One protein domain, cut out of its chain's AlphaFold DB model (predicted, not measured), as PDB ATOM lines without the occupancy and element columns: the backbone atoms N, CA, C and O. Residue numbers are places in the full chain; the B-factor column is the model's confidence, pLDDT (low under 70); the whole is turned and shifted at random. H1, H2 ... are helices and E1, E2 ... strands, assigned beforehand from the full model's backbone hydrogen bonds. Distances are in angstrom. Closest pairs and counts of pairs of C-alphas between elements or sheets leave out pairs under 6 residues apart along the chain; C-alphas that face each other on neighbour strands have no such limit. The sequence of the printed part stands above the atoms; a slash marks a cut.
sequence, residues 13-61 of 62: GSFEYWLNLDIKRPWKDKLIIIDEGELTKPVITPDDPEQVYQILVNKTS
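This is residues 13 to 61 of the 62 residues of an uncharacterized protein of Geminocystis sp. NIES-3709 (UniProt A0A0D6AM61). With little regular structure, this is a small flat patch of two short parallel strands, E1 and E2, side by side, with helix H1 at one end of the longest axis. Residues 20 to 40 loop from E1 to E2, and their residues 32 to 33 pair antiparallel with residues 43 to 44 of E2. The printed part has 49 residues, 19 of them in named elements, in the order E1, E2, H1; the class is mixed. It is only just compact, close to loose, with a radius of gyration of the C-alphas of 11.4 A and spans of 29 by 26 by 14 A.

E1, residues 17 to 19, begins at C-alpha 17 (-6.691, -38.111, 44.552). E2 is residues 41 to 44. H1, residues 49 to 60, is 16.4 A long and ends at C-alpha 60 (7.126, -37.266, 28.651).

E1 and E2 are parallel neighbours at 31 degrees, with N 43 and O 18 2.8 A apart, within hydrogen-bond range. E1 and H1 are apart. In H1, every O i to N i+4 pair is within hydrogen-bond range.

The C-alphas farthest apart, of Pro 26 and Ser 61, are 31.4 A apart. The link E1 to E2 is long. The printed part has no cut, and no printed residue is under 70 in pLDDT.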
ATOM      1  N   GLY A  13      -6.089 -41.184  50.266       85.44
ATOM      2  CA  GLY A  13      -6.742 -39.958  49.808       85.44
ATOM      3  C   GLY A  13      -8.244 -40.074  49.612       85.44
ATOM      4  O   GLY A  13      -8.906 -40.797  50.358       85.44
ATOM      5  N   SER A  14      -8.781 -39.289  48.685       84.94
ATOM      6  CA  SER A  14     -10.152 -39.454  48.198       84.94
ATOM      7  C   SER A  14     -10.161 -40.435  47.021       84.94
ATOM      8  O   SER A  14      -9.112 -40.913  46.600       84.94
ATOM      9  N   PHE A  15     -11.344 -40.727  46.478       86.06
ATOM     10  CA  PHE A  15     -11.446 -41.479  45.225       86.06
ATOM     11  C   PHE A  15     -10.738 -40.771  44.059       86.06
ATOM     12  O   PHE A  15     -10.157 -41.437  43.222       86.06
ATOM     13  N   GLU A  16     -10.743 -39.436  44.025       91.81
ATOM     14  CA  GLU A  16     -10.151 -38.655  42.927       91.81
ATOM     15  C   GLU A  16      -8.631 -38.470  43.066       91.81
ATOM     16  O   GLU A  16      -7.919 -38.432  42.069       91.81
ATOM     17  N   TYR A  17      -8.111 -38.372  44.294       93.06
ATOM     18  CA  TYR A  17      -6.691 -38.111  44.552       93.06
ATOM     19  C   TYR A  17      -6.129 -39.122  45.537       93.06
ATOM     20  O   TYR A  17      -6.574 -39.166  46.685       93.06
ATOM     21  N   TRP A  18      -5.096 -39.861  45.134       93.88
ATOM     22  CA  TRP A  18      -4.444 -40.859  45.980       93.88
ATOM     23  C   TRP A  18      -3.011 -40.454  46.329       93.88
ATOM     24  O   TRP A  18      -2.137 -40.407  45.465       93.88
ATOM     25  N   LEU A  19      -2.755 -40.149  47.604       94.06
ATOM     26  CA  LEU A  19      -1.451 -39.669  48.061       94.06
ATOM     27  C   LEU A  19      -0.479 -40.826  48.308       94.06
ATOM     28  O   LEU A  19      -0.822 -41.822  48.957       94.06
ATOM     29  N   ASN A  20       0.771 -40.639  47.881       93.81
ATOM     30  CA  ASN A  20       1.888 -41.468  48.327       93.81
ATOM     31  C   ASN A  20       2.086 -41.362  49.852       93.81
ATOM     32  O   ASN A  20       1.672 -40.385  50.476       93.81
ATOM     33  N   LEU A  21       2.748 -42.357  50.454       95.00
ATOM     34  CA  LEU A  21       3.158 -42.259  51.855       95.00
ATOM     35  C   LEU A  21       4.274 -41.211  51.987       95.00
ATOM     36  O   LEU A  21       5.368 -41.407  51.458       95.00
ATOM     37  N   ASP A  22       3.996 -40.121  52.697       94.69
ATOM     38  CA  ASP A  22       4.959 -39.084  53.057       94.69
ATOM     39  C   ASP A  22       4.630 -38.483  54.432       94.69
ATOM     40  O   ASP A  22       3.708 -37.682  54.597       94.69
ATOM     41  N   ILE A  23       5.440 -38.836  55.430       94.81
ATOM     42  CA  ILE A  23       5.306 -38.335  56.803       94.81
ATOM     43  C   ILE A  23       5.596 -36.831  56.870       94.81
ATOM     44  O   ILE A  23       5.021 -36.147  57.712       94.81
ATOM     45  N   LYS A  24       6.440 -36.290  55.977       94.06
ATOM     46  CA  LYS A  24       6.817 -34.867  55.961       94.06
ATOM     47  C   LYS A  24       5.789 -33.978  55.253       94.06
ATOM     48  O   LYS A  24       5.910 -32.753  55.284       94.06
ATOM     49  N   ARG A  25       4.758 -34.557  54.638       90.88
ATOM     50  CA  ARG A  25       3.737 -33.827  53.882       90.88
ATOM     51  C   ARG A  25       3.049 -32.685  54.640       90.88
ATOM     52  O   ARG A  25       2.825 -31.654  54.007       90.88
ATOM     53  N   PRO A  26       2.729 -32.782  55.949       92.19
ATOM     54  CA  PRO A  26       2.091 -31.676  56.663       92.19
ATOM     55  C   PRO A  26       2.893 -30.364  56.617       92.19
ATOM     56  O   PRO A  26       2.306 -29.290  56.747       92.19
ATOM     57  N   TRP A  27       4.209 -30.441  56.390       92.75
ATOM     58  CA  TRP A  27       5.113 -29.295  56.260       92.75
ATOM     59  C   TRP A  27       5.373 -28.865  54.810       92.75
ATOM     60  O   TRP A  27       6.075 -27.882  54.588       92.75
ATOM     61  N   LYS A  28       4.819 -29.571  53.821       91.62
ATOM     62  CA  LYS A  28       4.958 -29.248  52.398       91.62
ATOM     63  C   LYS A  28       3.758 -28.437  51.915       91.62
ATOM     64  O   LYS A  28       2.616 -28.684  52.306       91.62
ATOM     65  N   ASP A  29       4.024 -27.492  51.019       90.81
ATOM     66  CA  ASP A  29       2.993 -26.625  50.428       90.81
ATOM     67  C   ASP A  29       2.716 -26.916  48.951       90.81
ATOM     68  O   ASP A  29       1.740 -26.415  48.390       90.81
ATOM     69  N   LYS A  30       3.546 -27.757  48.330       93.31
ATOM     70  CA  LYS A  30       3.419 -28.174  46.935       93.31
ATOM     71  C   LYS A  30       3.273 -29.689  46.836       93.31
ATOM     72  O   LYS A  30       3.785 -30.440  47.663       93.31
ATOM     73  N   LEU A  31       2.574 -30.111  45.793       93.56
ATOM     74  CA  LEU A  31       2.440 -31.496  45.367       93.56
ATOM     75  C   LEU A  31       2.371 -31.542  43.845       93.56
ATOM     76  O   LEU A  31       2.126 -30.516  43.210       93.56
ATOM     77  N   ILE A  32       2.568 -32.725  43.282       95.81
ATOM     78  CA  ILE A  32       2.405 -32.980  41.853       95.81
ATOM     79  C   ILE A  32       1.279 -33.998  41.704       95.81
ATOM     80  O   ILE A  32       1.295 -35.042  42.358       95.81
ATOM     81  N   ILE A  33       0.302 -33.670  40.864       95.25
ATOM     82  CA  ILE A  33      -0.774 -34.574  40.462       95.25
ATOM     83  C   ILE A  33      -0.344 -35.198  39.140       95.25
ATOM     84  O   ILE A  33      -0.007 -34.475  38.203       95.25
ATOM     85  N   ILE A  34      -0.338 -36.523  39.083       94.50
ATOM     86  CA  ILE A  34      -0.098 -37.273  37.855       94.50
ATOM     87  C   ILE A  34      -1.472 -37.519  37.235       94.50
ATOM     88  O   ILE A  34      -2.286 -38.252  37.793       94.50
ATOM     89  N   ASP A  35      -1.756 -36.828  36.132       93.88
ATOM     90  CA  ASP A  35      -3.023 -36.937  35.414       93.88
ATOM     91  C   ASP A  35      -2.812 -37.710  34.110       93.88
ATOM     92  O   ASP A  35      -2.311 -37.170  33.125       93.88
ATOM     93  N   GLU A  36      -3.163 -38.993  34.135       92.06
ATOM     94  CA  GLU A  36      -3.105 -39.899  32.981       92.06
ATOM     95  C   GLU A  36      -4.488 -40.068  32.317       92.06
ATOM     96  O   GLU A  36      -4.650 -40.900  31.429       92.06
ATOM     97  N   GLY A  37      -5.494 -39.280  32.731       94.00
ATOM     98  CA  GLY A  37      -6.882 -39.380  32.259       94.00
ATOM     99  C   GLY A  37      -7.770 -40.337  33.067       94.00
ATOM    100  O   GLY A  37      -8.969 -40.430  32.807       94.00
ATOM    101  N   GLU A  38      -7.206 -41.014  34.066       94.12
ATOM    102  CA  GLU A  38      -7.928 -41.922  34.958       94.12
ATOM    103  C   GLU A  38      -8.693 -41.183  36.068       94.12
ATOM    104  O   GLU A  38      -8.351 -40.065  36.464       94.12
ATOM    105  N   LEU A  39      -9.730 -41.836  36.613       93.25
ATOM    106  CA  LEU A  39     -10.559 -41.272  37.689       93.25
ATOM    107  C   LEU A  39      -9.749 -40.997  38.964       93.25
ATOM    108  O   LEU A  39      -9.922 -39.959  39.602       93.25
ATOM    109  N   THR A  40      -8.887 -41.943  39.338       94.88
ATOM    110  CA  THR A  40      -8.027 -41.838  40.517       94.88
ATOM    111  C   THR A  40      -6.659 -41.339  40.090       94.88
ATOM    112  O   THR A  40      -5.913 -42.062  39.432       94.88
ATOM    113  N   LYS A  41      -6.293 -40.131  40.513       96.25
ATOM    114  CA  LYS A  41      -5.023 -39.496  40.155       96.25
ATOM    115  C   LYS A  41      -3.982 -39.733  41.245       96.25
ATOM    116  O   LYS A  41      -4.202 -39.318  42.394       96.25
ATOM    117  N   PRO A  42      -2.844 -40.377  40.937       95.44
ATOM    118  CA  PRO A  42      -1.731 -40.453  41.865       95.44
ATOM    119  C   PRO A  42      -1.204 -39.056  42.185       95.44
ATOM    120  O   PRO A  42      -1.057 -38.197  41.314       95.44
ATOM    121  N   VAL A  43      -0.889 -38.827  43.454       95.12
ATOM    122  CA  VAL A  43      -0.335 -37.564  43.926       95.12
ATOM    123  C   VAL A  43       0.965 -37.830  44.662       95.12
ATOM    124  O   VAL A  43       0.989 -38.570  45.649       95.12
ATOM    125  N   ILE A  44       2.035 -37.183  44.202       95.38
ATOM    126  CA  ILE A  44       3.358 -37.261  44.819       95.38
ATOM    127  C   ILE A  44       3.729 -35.945  45.503       95.38
ATOM    128  O   ILE A  44       3.325 -34.856  45.094       95.38
ATOM    129  N   THR A  45       4.517 -36.049  46.569       95.38
ATOM    130  CA  THR A  45       4.987 -34.913  47.377       95.38
ATOM    131  C   THR A  45       6.515 -34.916  47.477       95.38
ATOM    132  O   THR A  45       7.068 -35.170  48.545       95.38
ATOM    133  N   PRO A  46       7.241 -34.691  46.370       95.94
ATOM    134  CA  PRO A  46       8.703 -34.678  46.387       95.94
ATOM    135  C   PRO A  46       9.256 -33.545  47.261       95.94
ATOM    136  O   PRO A  46       8.596 -32.528  47.471       95.94
ATOM    137  N   ASP A  47      10.479 -33.725  47.764       95.75
ATOM    138  CA  ASP A  47      11.178 -32.693  48.543       95.75
ATOM    139  C   ASP A  47      11.566 -31.482  47.669       95.75
ATOM    140  O   ASP A  47      11.523 -30.353  48.151       95.75
ATOM    141  N   ASP A  48      11.844 -31.702  46.376       96.81
ATOM    142  CA  ASP A  48      12.018 -30.658  45.357       96.81
ATOM    143  C   ASP A  48      10.963 -30.808  44.237       96.81
ATOM    144  O   ASP A  48      11.163 -31.550  43.268       96.81
ATOM    145  N   PRO A  49       9.800 -30.140  44.368       96.00
ATOM    146  CA  PRO A  49       8.725 -30.210  43.381       96.00
ATOM    147  C   PRO A  49       9.110 -29.693  42.001       96.00
ATOM    148  O   PRO A  49       8.620 -30.225  41.009       96.00
ATOM    149  N   GLU A  50       9.969 -28.677  41.929       95.88
ATOM    150  CA  GLU A  50      10.342 -28.075  40.651       95.88
ATOM    151  C   GLU A  50      11.263 -29.017  39.881       95.88
ATOM    152  O   GLU A  50      10.985 -29.351  38.732       95.88
ATOM    153  N   GLN A  51      12.304 -29.537  40.534       97.81
ATOM    154  CA  GLN A  51      13.218 -30.485  39.901       97.81
ATOM    155  C   GLN A  51      12.486 -31.732  39.388       97.81
ATOM    156  O   GLN A  51      12.723 -32.168  38.260       97.81
ATOM    157  N   VAL A  52      11.580 -32.302  40.188       97.00
ATOM    158  CA  VAL A  52      10.820 -33.489  39.772       97.00
ATOM    159  C   VAL A  52       9.874 -33.167  38.618       97.00
ATOM    160  O   VAL A  52       9.794 -33.956  37.678       97.00
ATOM    161  N   TYR A  53       9.207 -32.011  38.639       95.50
ATOM    162  CA  TYR A  53       8.378 -31.569  37.518       95.50
ATOM    163  C   TYR A  53       9.187 -31.468  36.216       95.50
ATOM    164  O   TYR A  53       8.774 -32.026  35.200       95.50
ATOM    165  N   GLN A  54      10.377 -30.860  36.258       96.50
ATOM    166  CA  GLN A  54      11.264 -30.771  35.093       96.50
ATOM    167  C   GLN A  54      11.687 -32.155  34.578       96.50
ATOM    168  O   GLN A  54      11.681 -32.396  33.372       96.50
ATOM    169  N   ILE A  55      12.016 -33.096  35.472       96.31
ATOM    170  CA  ILE A  55      12.338 -34.481  35.087       96.31
ATOM    171  C   ILE A  55      11.157 -35.137  34.363       96.31
ATOM    172  O   ILE A  55      11.370 -35.812  33.355       96.31
ATOM    173  N   LEU A  56       9.934 -34.955  34.872       93.31
ATOM    174  CA  LEU A  56       8.728 -35.514  34.263       93.31
ATOM    175  C   LEU A  56       8.499 -34.925  32.870       93.31
ATOM    176  O   LEU A  56       8.446 -35.690  31.913       93.31
ATOM    177  N   VAL A  57       8.468 -33.594  32.738       93.19
ATOM    178  CA  VAL A  57       8.287 -32.904  31.448       93.19
ATOM    179  C   VAL A  57       9.323 -33.362  30.422       93.19
ATOM    180  O   VAL A  57       8.961 -33.719  29.302       93.19
ATOM    181  N   ASN A  58      10.597 -33.434  30.812       95.94
ATOM    182  CA  ASN A  58      11.675 -33.866  29.920       95.94
ATOM    183  C   ASN A  58      11.544 -35.326  29.464       95.94
ATOM    184  O   ASN A  58      12.053 -35.682  28.406       95.94
ATOM    185  N   LYS A  59      10.911 -36.190  30.264       93.62
ATOM    186  CA  LYS A  59      10.734 -37.615  29.943       93.62
ATOM    187  C   LYS A  59       9.448 -37.913  29.180       93.62
ATOM    188  O   LYS A  59       9.385 -38.955  28.538       93.62
ATOM    189  N   THR A  60       8.439 -37.051  29.277       89.81
ATOM    190  CA  THR A  60       7.126 -37.266  28.651       89.81
ATOM    191  C   THR A  60       6.888 -36.412  27.411       89.81
ATOM    192  O   THR A  60       5.988 -36.722  26.636       89.81
ATOM    193  N   SER A  61       7.700 -35.379  27.180       77.69
ATOM    194  CA  SER A  61       7.677 -34.589  25.944       77.69
ATOM    195  C   SER A  61       8.422 -35.345  24.836       77.69
ATOM    196  O   SER A  61       9.616 -35.127  24.633       77.69
TER     197      SER A  61